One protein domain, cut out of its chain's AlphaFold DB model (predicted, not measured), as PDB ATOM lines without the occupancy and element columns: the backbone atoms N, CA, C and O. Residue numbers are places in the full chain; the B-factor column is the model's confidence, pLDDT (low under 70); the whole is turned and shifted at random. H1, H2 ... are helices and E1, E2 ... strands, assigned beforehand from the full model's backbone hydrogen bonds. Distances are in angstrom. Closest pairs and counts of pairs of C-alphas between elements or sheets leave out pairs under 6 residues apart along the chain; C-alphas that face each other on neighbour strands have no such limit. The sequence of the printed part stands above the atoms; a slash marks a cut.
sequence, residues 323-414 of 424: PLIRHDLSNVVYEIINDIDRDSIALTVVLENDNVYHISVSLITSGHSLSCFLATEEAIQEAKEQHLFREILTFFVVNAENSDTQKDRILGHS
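This is residues 323 to 414 of the 424 residues of an uncharacterized protein of Lucilia cuprina (UniProt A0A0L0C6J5). A twisted wall of four strands, E3 E2 E1 E4, has two helices over one and the same face, H1 over E2 and H4 over the edge strand E4 near one end, while H2, which touches H1, and the short H3 only graze the sheet. Beyond edge strand E3, residues 324 to 325 add a short parallel pairing with residues 374 to 375. The 92 printed residues hold, in order, H1 E1 E2 E3 H2 H3 E4 H4; the sheet is mixed, and so is the class, helices and strands. The whole is compact, with a radius of gyration of the C-alphas of 12.5 A and spans of 38 by 26 by 23 A.

E1, residues 345 to 351, E2, residues 357 to 363, and E3, residues 369 to 375, form a meander, each strand the antiparallel neighbour of the one before; E1 and E2, and E2 and E3, are hairpins. N 348 and O 360 are 2.8 A apart, and N 359 and O 373 are 2.9 A apart, both within hydrogen-bond range. E4, residues 393 to 397, is parallel to E1 at 22 degrees, with N 349 and O 395 at 2.8 A. H1, residues 329 to 337, is on the sheet over E2 at a height of 9.5 A and runs along the strands, at 24 degrees to E2 on the local plane; E3 is only just not under it, with 2 of its C-alphas. H4, residues 404 to 412, is on the same face, only just over E4 with 3 of its C-alphas. H1 touches H2, residues 377 to 385, about perpendicular at 75 degrees; their closest C-alphas, of Ser 330 and Ala 383, are 5.6 A apart. H3, residues 388 to 391, is close to H1 but not clearly touching, the closest C-alphas being those of Ser 330 and Leu 388, 6.1 A. E3, H2 H3, E4 make a split strand-helix-strand unit, two strands running the same way with E2 E1 between them, its crossover right-handed. H1, H2 and H4 have every O i to N i+4 pair within hydrogen-bond range; H3 is too short for one.

From first to last C-alpha, E1 measures 19.8 A, E2 19.5 A, E3 16.9 A, E4 13.1 A, H1 12.4 A, H2 12.5 A, H3 5.3 A and H4 12.0 A. H1 begins at C-alpha 329 (-1.680, -42.680, -9.204), and H4 ends at C-alpha 412 (-1.401, -28.055, -20.089).

The two C-alphas farthest apart, of Asp 339 and Asp 404, are 38.8 A apart. The printed part has no cut and no long link. Mean pLDDT of the printed part is 89.6; residues 412 to 414 are under 70.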
ATOM      1  N   PRO A 323     -12.058 -48.769 -10.955       93.00
ATOM      2  CA  PRO A 323     -11.612 -48.213  -9.687       93.00
ATOM      3  C   PRO A 323     -11.267 -46.731  -9.861       93.00
ATOM      4  O   PRO A 323     -10.548 -46.355 -10.790       93.00
ATOM      5  N   LEU A 324     -11.793 -45.894  -8.963       94.56
ATOM      6  CA  LEU A 324     -11.525 -44.458  -8.930       94.56
ATOM      7  C   LEU A 324     -10.345 -44.157  -8.003       94.56
ATOM      8  O   LEU A 324     -10.440 -44.294  -6.782       94.56
ATOM      9  N   ILE A 325      -9.257 -43.682  -8.593       95.69
ATOM     10  CA  ILE A 325      -8.028 -43.280  -7.921       95.69
ATOM     11  C   ILE A 325      -8.091 -41.781  -7.641       95.69
ATOM     12  O   ILE A 325      -8.194 -40.959  -8.550       95.69
ATOM     13  N   ARG A 326      -8.027 -41.413  -6.362       94.75
ATOM     14  CA  ARG A 326      -8.036 -40.004  -5.929       94.75
ATOM     15  C   ARG A 326      -6.635 -39.449  -5.684       94.75
ATOM     16  O   ARG A 326      -6.427 -38.253  -5.837       94.75
ATOM     17  N   HIS A 327      -5.701 -40.322  -5.312       93.19
ATOM     18  CA  HIS A 327      -4.326 -39.993  -4.942       93.19
ATOM     19  C   HIS A 327      -3.398 -41.145  -5.328       93.19
ATOM     20  O   HIS A 327      -3.865 -42.266  -5.534       93.19
ATOM     21  N   ASP A 328      -2.101 -40.861  -5.377       92.94
ATOM     22  CA  ASP A 328      -1.025 -41.842  -5.532       92.94
ATOM     23  C   ASP A 328      -1.128 -42.704  -6.803       92.94
ATOM     24  O   ASP A 328      -0.871 -43.911  -6.835       92.94
ATOM     25  N   LEU A 329      -1.525 -42.052  -7.896       95.25
ATOM     26  CA  LEU A 329      -1.680 -42.680  -9.204       95.25
ATOM     27  C   LEU A 329      -0.386 -43.367  -9.678       95.25
ATOM     28  O   LEU A 329      -0.447 -44.422 -10.310       95.25
ATOM     29  N   SER A 330       0.782 -42.808  -9.357       95.06
ATOM     30  CA  SER A 330       2.063 -43.391  -9.759       95.06
ATOM     31  C   SER A 330       2.287 -44.768  -9.146       95.06
ATOM     32  O   SER A 330       2.664 -45.682  -9.876       95.06
ATOM     33  N   ASN A 331       2.017 -44.951  -7.848       94.50
ATOM     34  CA  ASN A 331       2.193 -46.253  -7.206       94.50
ATOM     35  C   ASN A 331       1.244 -47.293  -7.793       94.50
ATOM     36  O   ASN A 331       1.688 -48.389  -8.120       94.50
ATOM     37  N   VAL A 332      -0.018 -46.929  -8.041       95.81
ATOM     38  CA  VAL A 332      -0.973 -47.841  -8.690       95.81
ATOM     39  C   VAL A 332      -0.482 -48.262 -10.079       95.81
ATOM     40  O   VAL A 332      -0.532 -49.440 -10.434       95.81
ATOM     41  N   VAL A 333       0.049 -47.321 -10.866       95.69
ATOM     42  CA  VAL A 333       0.627 -47.630 -12.181       95.69
ATOM     43  C   VAL A 333       1.852 -48.537 -12.050       95.69
ATOM     44  O   VAL A 333       1.958 -49.514 -12.793       95.69
ATOM     45  N   TYR A 334       2.754 -48.271 -11.104       95.44
ATOM     46  CA  TYR A 334       3.937 -49.107 -10.887       95.44
ATOM     47  C   TYR A 334       3.594 -50.511 -10.385       95.44
ATOM     48  O   TYR A 334       4.241 -51.466 -10.808       95.44
ATOM     49  N   GLU A 335       2.557 -50.667  -9.566       94.81
ATOM     50  CA  GLU A 335       2.058 -51.978  -9.141       94.81
ATOM     51  C   GLU A 335       1.498 -52.788 -10.316       94.81
ATOM     52  O   GLU A 335       1.734 -53.993 -10.409       94.81
ATOM     53  N   ILE A 336       0.795 -52.135 -11.247       93.62
ATOM     54  CA  ILE A 336       0.236 -52.789 -12.442       93.62
ATOM     55  C   ILE A 336       1.342 -53.219 -13.409       93.62
ATOM     56  O   ILE A 336       1.271 -54.301 -13.995       93.62
ATOM     57  N   ILE A 337       2.348 -52.365 -13.601       93.25
ATOM     58  CA  ILE A 337       3.496 -52.647 -14.471       93.25
ATOM     59  C   ILE A 337       4.367 -53.749 -13.855       93.25
ATOM     60  O   ILE A 337       4.840 -54.629 -14.577       93.25
ATOM     61  N   ASN A 338       4.534 -53.734 -12.529       91.44
ATOM     62  CA  ASN A 338       5.366 -54.663 -11.773       91.44
ATOM     63  C   ASN A 338       6.785 -54.772 -12.382       91.44
ATOM     64  O   ASN A 338       7.492 -53.771 -12.472       91.44
ATOM     65  N   ASP A 339       7.188 -55.961 -12.842       90.31
ATOM     66  CA  ASP A 339       8.514 -56.240 -13.413       90.31
ATOM     67  C   ASP A 339       8.628 -55.932 -14.921       90.31
ATOM     68  O   ASP A 339       9.612 -56.309 -15.560       90.31
ATOM     69  N   ILE A 340       7.612 -55.316 -15.534       91.88
ATOM     70  CA  ILE A 340       7.643 -54.976 -16.962       91.88
ATOM     71  C   ILE A 340       8.489 -53.710 -17.176       91.88
ATOM     72  O   ILE A 340       8.338 -52.715 -16.468       91.88
ATOM     73  N   ASP A 341       9.355 -53.719 -18.195       92.06
ATOM     74  CA  ASP A 341      10.167 -52.552 -18.552       92.06
ATOM     75  C   ASP A 341       9.283 -51.341 -18.882       92.06
ATOM     76  O   ASP A 341       8.407 -51.408 -19.751       92.06
ATOM     77  N   ARG A 342       9.554 -50.203 -18.233       91.69
ATOM     78  CA  ARG A 342       8.782 -48.953 -18.383       91.69
ATOM     79  C   ARG A 342       8.732 -48.461 -19.831       91.69
ATOM     80  O   ARG A 342       7.682 -48.030 -20.295       91.69
ATOM     81  N   ASP A 343       9.826 -48.642 -20.569       92.56
ATOM     82  CA  ASP A 343       9.958 -48.284 -21.989       92.56
ATOM     83  C   ASP A 343       9.065 -49.121 -22.921       92.56
ATOM     84  O   ASP A 343       8.959 -48.836 -24.114       92.56
ATOM     85  N   SER A 344       8.435 -50.179 -22.400       94.00
ATOM     86  CA  SER A 344       7.491 -51.022 -23.134       94.00
ATOM     87  C   SER A 344       6.026 -50.697 -22.835       94.00
ATOM     88  O   SER A 344       5.140 -51.320 -23.425       94.00
ATOM     89  N   ILE A 345       5.761 -49.719 -21.962       96.19
ATOM     90  CA  ILE A 345       4.425 -49.342 -21.497       96.19
ATOM     91  C   ILE A 345       4.005 -47.992 -22.081       96.19
ATOM     92  O   ILE A 345       4.781 -47.043 -22.128       96.19
ATOM     93  N   ALA A 346       2.742 -47.911 -22.491       95.75
ATOM     94  CA  ALA A 346       2.067 -46.684 -22.868       95.75
ATOM     95  C   ALA A 346       0.835 -46.442 -21.990       95.75
ATOM     96  O   ALA A 346       0.007 -47.340 -21.796       95.75
ATOM     97  N   LEU A 347       0.692 -45.204 -21.522       96.38
ATOM     98  CA  LEU A 347      -0.503 -44.688 -20.863       96.38
ATOM     99  C   LEU A 347      -1.349 -43.925 -21.880       96.38
ATOM    100  O   LEU A 347      -0.835 -43.097 -22.628       96.38
ATOM    101  N   THR A 348      -2.652 -44.179 -21.905       94.88
ATOM    102  CA  THR A 348      -3.619 -43.369 -22.656       94.88
ATOM    103  C   THR A 348      -4.562 -42.715 -21.666       94.88
ATOM    104  O   THR A 348      -5.259 -43.416 -20.940       94.88
ATOM    105  N   VAL A 349      -4.571 -41.387 -21.636       93.69
ATOM    106  CA  VAL A 349      -5.349 -40.575 -20.703       93.69
ATOM    107  C   VAL A 349      -6.427 -39.839 -21.485       93.69
ATOM    108  O   VAL A 349      -6.128 -39.044 -22.376       93.69
ATOM    109  N   VAL A 350      -7.684 -40.108 -21.153       91.25
ATOM    110  CA  VAL A 350      -8.865 -39.498 -21.766       91.25
ATOM    111  C   VAL A 350      -9.602 -38.721 -20.687       91.25
ATOM    112  O   VAL A 350      -9.903 -39.278 -19.636       91.25
ATOM    113  N   LEU A 351      -9.888 -37.444 -20.924       89.50
ATOM    114  CA  LEU A 351     -10.722 -36.661 -20.017       89.50
ATOM    115  C   LEU A 351     -12.196 -36.952 -20.304       89.50
ATOM    116  O   LEU A 351     -12.698 -36.627 -21.385       89.50
ATOM    117  N   GLU A 352     -12.863 -37.562 -19.334       86.81
ATOM    118  CA  GLU A 352     -14.302 -37.796 -19.338       86.81
ATOM    119  C   GLU A 352     -15.050 -36.626 -18.673       86.81
ATOM    120  O   GLU A 352     -14.499 -35.553 -18.402       86.81
ATOM    121  N   ASN A 353     -16.349 -36.821 -18.445       79.56
ATOM    122  CA  ASN A 353     -17.191 -35.853 -17.757       79.56
ATOM    123  C   ASN A 353     -16.738 -35.667 -16.295       79.56
ATOM    124  O   ASN A 353     -16.047 -36.506 -15.719       79.56
ATOM    125  N   ASP A 354     -17.108 -34.531 -15.702       83.00
ATOM    126  CA  ASP A 354     -16.860 -34.213 -14.287       83.00
ATOM    127  C   ASP A 354     -15.384 -34.180 -13.851       83.00
ATOM    128  O   ASP A 354     -15.064 -34.390 -12.683       83.00
ATOM    129  N   ASN A 355     -14.471 -33.854 -14.773       85.00
ATOM    130  CA  ASN A 355     -13.024 -33.782 -14.520       85.00
ATOM    131  C   ASN A 355     -12.407 -35.111 -14.058       85.00
ATOM    132  O   ASN A 355     -11.388 -35.129 -13.360       85.00
ATOM    133  N   VAL A 356     -13.021 -36.224 -14.456       91.12
ATOM    134  CA  VAL A 356     -12.481 -37.561 -14.241       91.12
ATOM    135  C   VAL A 356     -11.712 -37.989 -15.483       91.12
ATOM    136  O   VAL A 356     -12.156 -37.813 -16.614       91.12
ATOM    137  N   TYR A 357     -10.531 -38.553 -15.274       93.25
ATOM    138  CA  TYR A 357      -9.655 -39.030 -16.327       93.25
ATOM    139  C   TYR A 357      -9.734 -40.550 -16.400       93.25
ATOM    140  O   TYR A 357      -9.399 -41.239 -15.439       93.25
ATOM    141  N   HIS A 358     -10.126 -41.084 -17.548       94.44
ATOM    142  CA  HIS A 358      -9.989 -42.499 -17.846       94.44
ATOM    143  C   HIS A 358      -8.568 -42.787 -18.326       94.44
ATOM    144  O   HIS A 358      -8.116 -42.260 -19.346       94.44
ATOM    145  N   ILE A 359      -7.861 -43.644 -17.595       95.56
ATOM    146  CA  ILE A 359      -6.474 -44.000 -17.872       95.56
ATOM    147  C   ILE A 359      -6.412 -45.473 -18.253       95.56
ATOM    148  O   ILE A 359      -6.832 -46.345 -17.495       95.56
ATOM    149  N   SER A 360      -5.849 -45.752 -19.427       96.44
ATOM    150  CA  SER A 360      -5.547 -47.107 -19.883       96.44
ATOM    151  C   SER A 360      -4.042 -47.345 -19.900       96.44
ATOM    152  O   SER A 360      -3.292 -46.566 -20.490       96.44
ATOM    153  N   VAL A 361      -3.609 -48.442 -19.281       96.88
ATOM    154  CA  VAL A 361      -2.222 -48.918 -19.281       96.88
ATOM    155  C   VAL A 361      -2.101 -50.031 -20.314       96.88
ATOM    156  O   VAL A 361      -2.878 -50.987 -20.289       96.88
ATOM    157  N   SER A 362      -1.138 -49.939 -21.229       96.81
ATOM    158  CA  SER A 362      -0.992 -50.905 -22.325       96.81
ATOM    159  C   SER A 362       0.462 -51.148 -22.724       96.81
ATOM    160  O   SER A 362       1.331 -50.321 -22.470       96.81
ATOM    161  N   LEU A 363       0.733 -52.284 -23.367       95.12
ATOM    162  CA  LEU A 363       2.046 -52.590 -23.943       95.12
ATOM    163  C   LEU A 363       2.211 -51.925 -25.316       95.12
ATOM    164  O   LEU A 363       1.413 -52.182 -26.217       95.12
ATOM    165  N   ILE A 364       3.300 -51.184 -25.528       92.88
ATOM    166  CA  ILE A 364       3.603 -50.477 -26.787       92.88
ATOM    167  C   ILE A 364       3.682 -51.443 -27.974       92.88
ATOM    168  O   ILE A 364       3.143 -51.177 -29.046       92.88
ATOM    169  N   THR A 365       4.344 -52.588 -27.797       89.50
ATOM    170  CA  THR A 365       4.638 -53.516 -28.903       89.50
ATOM    171  C   THR A 365       3.400 -54.221 -29.448       89.50
ATOM    172  O   THR A 365       3.348 -54.552 -30.631       89.50
ATOM    173  N   SER A 366       2.409 -54.482 -28.596       90.38
ATOM    174  CA  SER A 366       1.233 -55.288 -28.946       90.38
ATOM    175  C   SER A 366      -0.079 -54.506 -28.920       90.38
ATOM    176  O   SER A 366      -1.074 -54.989 -29.464       90.38
ATOM    177  N   GLY A 367      -0.099 -53.340 -28.270       89.00
ATOM    178  CA  GLY A 367      -1.315 -52.607 -27.927       89.00
ATOM    179  C   GLY A 367      -2.206 -53.342 -26.921       89.00
ATOM    180  O   GLY A 367      -3.375 -52.998 -26.780       89.00
ATOM    181  N   HIS A 368      -1.712 -54.399 -26.263       91.94
ATOM    182  CA  HIS A 368      -2.499 -55.141 -25.283       91.94
ATOM    183  C   HIS A 368      -2.700 -54.296 -24.021       91.94
ATOM    184  O   HIS A 368      -1.722 -53.863 -23.414       91.94
ATOM    185  N   SER A 369      -3.959 -54.067 -23.643       93.81
ATOM    186  CA  SER A 369      -4.315 -53.364 -22.409       93.81
ATOM    187  C   SER A 369      -4.057 -54.261 -21.197       93.81
ATOM    188  O   SER A 369      -4.497 -55.409 -21.169       93.81
ATOM    189  N   LEU A 370      -3.319 -53.727 -20.227       94.81
ATOM    190  CA  LEU A 370      -2.994 -54.369 -18.956       94.81
ATOM    191  C   LEU A 370      -4.036 -54.037 -17.887       94.81
ATOM    192  O   LEU A 370      -4.439 -54.916 -17.130       94.81
ATOM    193  N   SER A 371      -4.464 -52.775 -17.825       95.88
ATOM    194  CA  SER A 371      -5.453 -52.294 -16.861       95.88
ATOM    195  C   SER A 371      -6.088 -50.987 -17.332       95.88
ATOM    196  O   SER A 371      -5.509 -50.267 -18.153       95.88
ATOM    197  N   CYS A 372      -7.259 -50.677 -16.784       95.88
ATOM    198  CA  CYS A 372      -7.935 -49.396 -16.929       95.88
ATOM    199  C   CYS A 372      -8.465 -48.953 -15.566       95.88
ATOM    200  O   CYS A 372      -8.906 -49.784 -14.770       95.88
ATOM    201  N   PHE A 373      -8.445 -47.653 -15.308       95.94
ATOM    202  CA  PHE A 373      -8.971 -47.068 -14.080       95.94
ATOM    203  C   PHE A 373      -9.325 -45.597 -14.299       95.94
ATOM    204  O   PHE A 373      -8.919 -44.981 -15.287       95.94
ATOM    205  N   LEU A 374     -10.105 -45.050 -13.375       95.94
ATOM    206  CA  LEU A 374     -10.488 -43.646 -13.363       95.94
ATOM    207  C   LEU A 374      -9.586 -42.894 -12.385       95.94
ATOM    208  O   LEU A 374      -9.216 -43.432 -11.345       95.94
ATOM    209  N   ALA A 375      -9.243 -41.651 -12.692       96.12
ATOM    210  CA  ALA A 375      -8.415 -40.802 -11.849       96.12
ATOM    211  C   ALA A 375      -9.027 -39.408 -11.721       96.12
ATOM    212  O   ALA A 375      -9.572 -38.876 -12.687       96.12
ATOM    213  N   THR A 376      -8.940 -38.800 -10.541       95.31
ATOM    214  CA  THR A 376      -9.356 -37.401 -10.366       95.31
ATOM    215  C   THR A 376      -8.271 -36.430 -10.839       95.31
ATOM    216  O   THR A 376      -7.115 -36.811 -11.047       95.31
ATOM    217  N   GLU A 377      -8.632 -35.156 -11.008       91.38
ATOM    218  CA  GLU A 377      -7.691 -34.088 -11.371       91.38
ATOM    219  C   GLU A 377      -6.526 -33.980 -10.370       91.38
ATOM    220  O   GLU A 377      -5.379 -33.787 -10.774       91.38
ATOM    221  N   GLU A 378      -6.786 -34.199  -9.078       93.50
ATOM    222  CA  GLU A 378      -5.755 -34.208  -8.037       93.50
ATOM    223  C   GLU A 378      -4.734 -35.332  -8.250       93.50
ATOM    224  O   GLU A 378      -3.532 -35.089  -8.160       93.50
ATOM    225  N   ALA A 379      -5.195 -36.539  -8.597       95.25
ATOM    226  CA  ALA A 379      -4.318 -37.680  -8.846       95.25
ATOM    227  C   ALA A 379      -3.437 -37.467 -10.092       95.25
ATOM    228  O   ALA A 379      -2.259 -37.829 -10.098       95.25
ATOM    229  N   ILE A 380      -3.989 -36.844 -11.142       93.81
ATOM    230  CA  ILE A 380      -3.231 -36.455 -12.341       93.81
ATOM    231  C   ILE A 380      -2.160 -35.418 -11.998       93.81
ATOM    232  O   ILE A 380      -1.021 -35.520 -12.466       93.81
ATOM    233  N   GLN A 381      -2.508 -34.414 -11.194       91.62
ATOM    234  CA  GLN A 381      -1.575 -33.363 -10.805       91.62
ATOM    235  C   GLN A 381      -0.440 -33.916  -9.932       91.62
ATOM    236  O   GLN A 381       0.726 -33.601 -10.175       91.62
ATOM    237  N   GLU A 382      -0.753 -34.810  -8.997       94.25
ATOM    238  CA  GLU A 382       0.243 -35.520  -8.192       94.25
ATOM    239  C   GLU A 382       1.185 -36.365  -9.070       94.25
ATOM    240  O   GLU A 382       2.408 -36.257  -8.962       94.25
ATOM    241  N   ALA A 383       0.641 -37.149 -10.005       93.94
ATOM    242  CA  ALA A 383       1.439 -37.951 -10.933       93.94
ATOM    243  C   ALA A 383       2.363 -37.096 -11.819       93.94
ATOM    244  O   ALA A 383       3.482 -37.501 -12.147       93.94
ATOM    245  N   LYS A 384       1.925 -35.884 -12.185       90.69
ATOM    246  CA  LYS A 384       2.753 -34.907 -12.906       90.69
ATOM    247  C   LYS A 384       3.935 -34.436 -12.055       90.69
ATOM    248  O   LYS A 384       5.059 -34.372 -12.558       90.69
ATOM    249  N   GLU A 385       3.690 -34.119 -10.785       92.12
ATOM    250  CA  GLU A 385       4.723 -33.702  -9.825       92.12
ATOM    251  C   GLU A 385       5.729 -34.824  -9.545       92.12
ATOM    252  O   GLU A 385       6.925 -34.563  -9.436       92.12
ATOM    253  N   GLN A 386       5.263 -36.073  -9.545       92.31
ATOM    254  CA  GLN A 386       6.089 -37.278  -9.424       92.31
ATOM    255  C   GLN A 386       6.729 -37.726 -10.752       92.31
ATOM    256  O   GLN A 386       7.376 -38.767 -10.805       92.31
ATOM    257  N   HIS A 387       6.571 -36.946 -11.825       90.88
ATOM    258  CA  HIS A 387       7.157 -37.192 -13.146       90.88
ATOM    259  C   HIS A 387       6.721 -38.494 -13.845       90.88
ATOM    260  O   HIS A 387       7.358 -38.892 -14.821       90.88
ATOM    261  N   LEU A 388       5.595 -39.099 -13.451       93.06
ATOM    262  CA  LEU A 388       5.080 -40.344 -14.038       93.06
ATOM    263  C   LEU A 388       4.974 -40.266 -15.568       93.06
ATOM    264  O   LEU A 388       5.488 -41.119 -16.286       93.06
ATOM    265  N   PHE A 389       4.362 -39.193 -16.076       91.88
ATOM    266  CA  PHE A 389       4.128 -39.000 -17.512       91.88
ATOM    267  C   PHE A 389       5.397 -38.695 -18.318       91.88
ATOM    268  O   PHE A 389       5.359 -38.667 -19.545       91.88
ATOM    269  N   ARG A 390       6.516 -38.417 -17.637       88.44
ATOM    270  CA  ARG A 390       7.832 -38.255 -18.264       88.44
ATOM    271  C   ARG A 390       8.584 -39.582 -18.323       88.44
ATOM    272  O   ARG A 390       9.378 -39.783 -19.235       88.44
ATOM    273  N   GLU A 391       8.365 -40.445 -17.338       90.94
ATOM    274  CA  GLU A 391       9.004 -41.758 -17.249       90.94
ATOM    275  C   GLU A 391       8.303 -42.818 -18.099       90.94
ATOM    276  O   GLU A 391       8.951 -43.759 -18.549       90.94
ATOM    277  N   ILE A 392       6.998 -42.666 -18.335       93.00
ATOM    278  CA  ILE A 392       6.197 -43.595 -19.133       93.00
ATOM    279  C   ILE A 392       5.586 -42.842 -20.311       93.00
ATOM    280  O   ILE A 392       5.009 -41.763 -20.144       93.00
ATOM    281  N   LEU A 393       5.674 -43.431 -21.508       92.81
ATOM    282  CA  LEU A 393       5.094 -42.863 -22.720       92.81
ATOM    283  C   LEU A 393       3.592 -42.629 -22.518       92.81
ATOM    284  O   LEU A 393       2.829 -43.578 -22.362       92.81
ATOM    285  N   THR A 394       3.164 -41.369 -22.515       93.50
ATOM    286  CA  THR A 394       1.784 -40.998 -22.184       93.50
ATOM    287  C   THR A 394       1.140 -40.228 -23.326       93.50
ATOM    288  O   THR A 394       1.682 -39.234 -23.804       93.50
ATOM    289  N   PHE A 395      -0.048 -40.664 -23.731       90.38
ATOM    290  CA  PHE A 395      -0.884 -40.013 -24.727       90.38
ATOM    291  C   PHE A 395      -2.091 -39.380 -24.050       90.38
ATOM    292  O   PHE A 395      -2.942 -40.080 -23.503       90.38
ATOM    293  N   PHE A 396      -2.185 -38.059 -24.123       89.88
ATOM    294  CA  PHE A 396      -3.373 -37.322 -23.719       89.88
ATOM    295  C   PHE A 396      -4.304 -37.159 -24.922       89.88
ATOM    296  O   PHE A 396      -3.932 -36.561 -25.932       89.88
ATOM    297  N   VAL A 397      -5.506 -37.720 -24.831       87.44
ATOM    298  CA  VAL A 397      -6.476 -37.720 -25.927       87.44
ATOM    299  C   VAL A 397      -7.428 -36.547 -25.760       87.44
ATOM    300  O   VAL A 397      -8.132 -36.440 -24.759       87.44
ATOM    301  N   VAL A 398      -7.466 -35.692 -26.779       82.44
ATOM    302  CA  VAL A 398      -8.418 -34.587 -26.875       82.44
ATOM    303  C   VAL A 398      -9.582 -35.014 -27.767       82.44
ATOM    304  O   VAL A 398      -9.392 -35.265 -28.957       82.44
ATOM    305  N   ASN A 399     -10.787 -35.085 -27.206       77.25
ATOM    306  CA  ASN A 399     -12.019 -35.325 -27.951       77.25
ATOM    307  C   ASN A 399     -12.582 -33.991 -28.487       77.25
ATOM    308  O   ASN A 399     -12.460 -32.936 -27.860       77.25
ATOM    309  N   ALA A 400     -13.223 -34.030 -29.658       76.75
ATOM    310  CA  ALA A 400     -13.931 -32.885 -30.228       76.75
ATOM    311  C   ALA A 400     -15.034 -32.367 -29.288       76.75
ATOM    312  O   ALA A 400     -15.264 -31.159 -29.238       76.75
ATOM    313  N   GLU A 401     -15.643 -33.278 -28.525       75.19
ATOM    314  CA  GLU A 401     -16.689 -33.002 -27.534       75.19
ATOM    315  C   GLU A 401     -16.169 -32.309 -26.266       75.19
ATOM    316  O   GLU A 401     -16.965 -31.747 -25.518       75.19
ATOM    317  N   ASN A 402     -14.851 -32.298 -26.023       78.69
ATOM    318  CA  ASN A 402     -14.299 -31.561 -24.890       78.69
ATOM    319  C   ASN A 402     -14.475 -30.049 -25.099       78.69
ATOM    320  O   ASN A 402     -14.192 -29.518 -26.182       78.69
ATOM    321  N   SER A 403     -14.887 -29.339 -24.045       78.31
ATOM    322  CA  SER A 403     -14.933 -27.873 -24.053       78.31
ATOM    323  C   SER A 403     -13.530 -27.287 -24.225       78.31
ATOM    324  O   SER A 403     -12.542 -27.918 -23.859       78.31
ATOM    325  N   ASP A 404     -13.412 -26.055 -24.722       80.12
ATOM    326  CA  ASP A 404     -12.097 -25.413 -24.887       80.12
ATOM    327  C   ASP A 404     -11.324 -25.332 -23.559       80.12
ATOM    328  O   ASP A 404     -10.128 -25.597 -23.514       80.12
ATOM    329  N   THR A 405     -12.029 -25.121 -22.443       80.81
ATOM    330  CA  THR A 405     -11.442 -25.163 -21.095       80.81
ATOM    331  C   THR A 405     -10.896 -26.540 -20.710       80.81
ATOM    332  O   THR A 405      -9.865 -26.628 -20.048       80.81
ATOM    333  N   GLN A 406     -11.565 -27.622 -21.113       77.62
ATOM    334  CA  GLN A 406     -11.085 -28.989 -20.909       77.62
ATOM    335  C   GLN A 406      -9.886 -29.287 -21.812       77.62
ATOM    336  O   GLN A 406      -8.906 -29.870 -21.356       77.62
ATOM    337  N   LYS A 407      -9.924 -28.835 -23.070       80.44
ATOM    338  CA  LYS A 407      -8.802 -28.963 -24.007       80.44
ATOM    339  C   LYS A 407      -7.561 -28.264 -23.470       80.44
ATOM    340  O   LYS A 407      -6.508 -28.887 -23.420       80.44
ATOM    341  N   ASP A 408      -7.688 -27.032 -22.986       79.50
ATOM    342  CA  ASP A 408      -6.576 -26.276 -22.403       79.50
ATOM    343  C   ASP A 408      -5.953 -26.992 -21.197       79.50
ATOM    344  O   ASP A 408      -4.730 -26.996 -21.045       79.50
ATOM    345  N   ARG A 409      -6.768 -27.660 -20.369       75.19
ATOM    346  CA  ARG A 409      -6.269 -28.493 -19.263       75.19
ATOM    347  C   ARG A 409      -5.453 -29.671 -19.780       75.19
ATOM    348  O   ARG A 409      -4.297 -29.813 -19.396       75.19
ATOM    349  N   ILE A 410      -6.013 -30.461 -20.700       77.50
ATOM    350  CA  ILE A 410      -5.329 -31.611 -21.315       77.50
ATOM    351  C   ILE A 410      -4.008 -31.168 -21.974       77.50
ATOM    352  O   ILE A 410      -2.953 -31.775 -21.770       77.50
ATOM    353  N   LEU A 411      -4.040 -30.060 -22.717       71.56
ATOM    354  CA  LEU A 411      -2.871 -29.480 -23.375       71.56
ATOM    355  C   LEU A 411      -1.842 -28.938 -22.369       71.56
ATOM    356  O   LEU A 411      -0.641 -29.030 -22.616       71.56
ATOM    357  N   GLY A 412      -2.273 -28.464 -21.197       68.62
ATOM    358  CA  GLY A 412      -1.401 -28.055 -20.089       68.62
ATOM    359  C   GLY A 412      -0.610 -29.201 -19.437       68.62
ATOM    360  O   GLY A 412       0.351 -28.954 -18.694       68.62
ATOM    361  N   HIS A 413      -0.977 -30.455 -19.716       67.06
ATOM    362  CA  HIS A 413      -0.224 -31.651 -19.323       67.06
ATOM    363  C   HIS A 413       0.697 -32.180 -20.435       67.06
ATOM    364  O   HIS A 413       1.485 -33.088 -20.183       67.06
ATOM    365  N   SER A 414       0.631 -31.613 -21.644       54.62
ATOM    366  CA  SER A 414       1.322 -32.152 -22.817       54.62
ATOM    367  C   SER A 414       2.822 -31.829 -22.839       54.62
ATOM    368  O   SER A 414       3.241 -30.690 -22.620       54.62
TER     369      SER A 414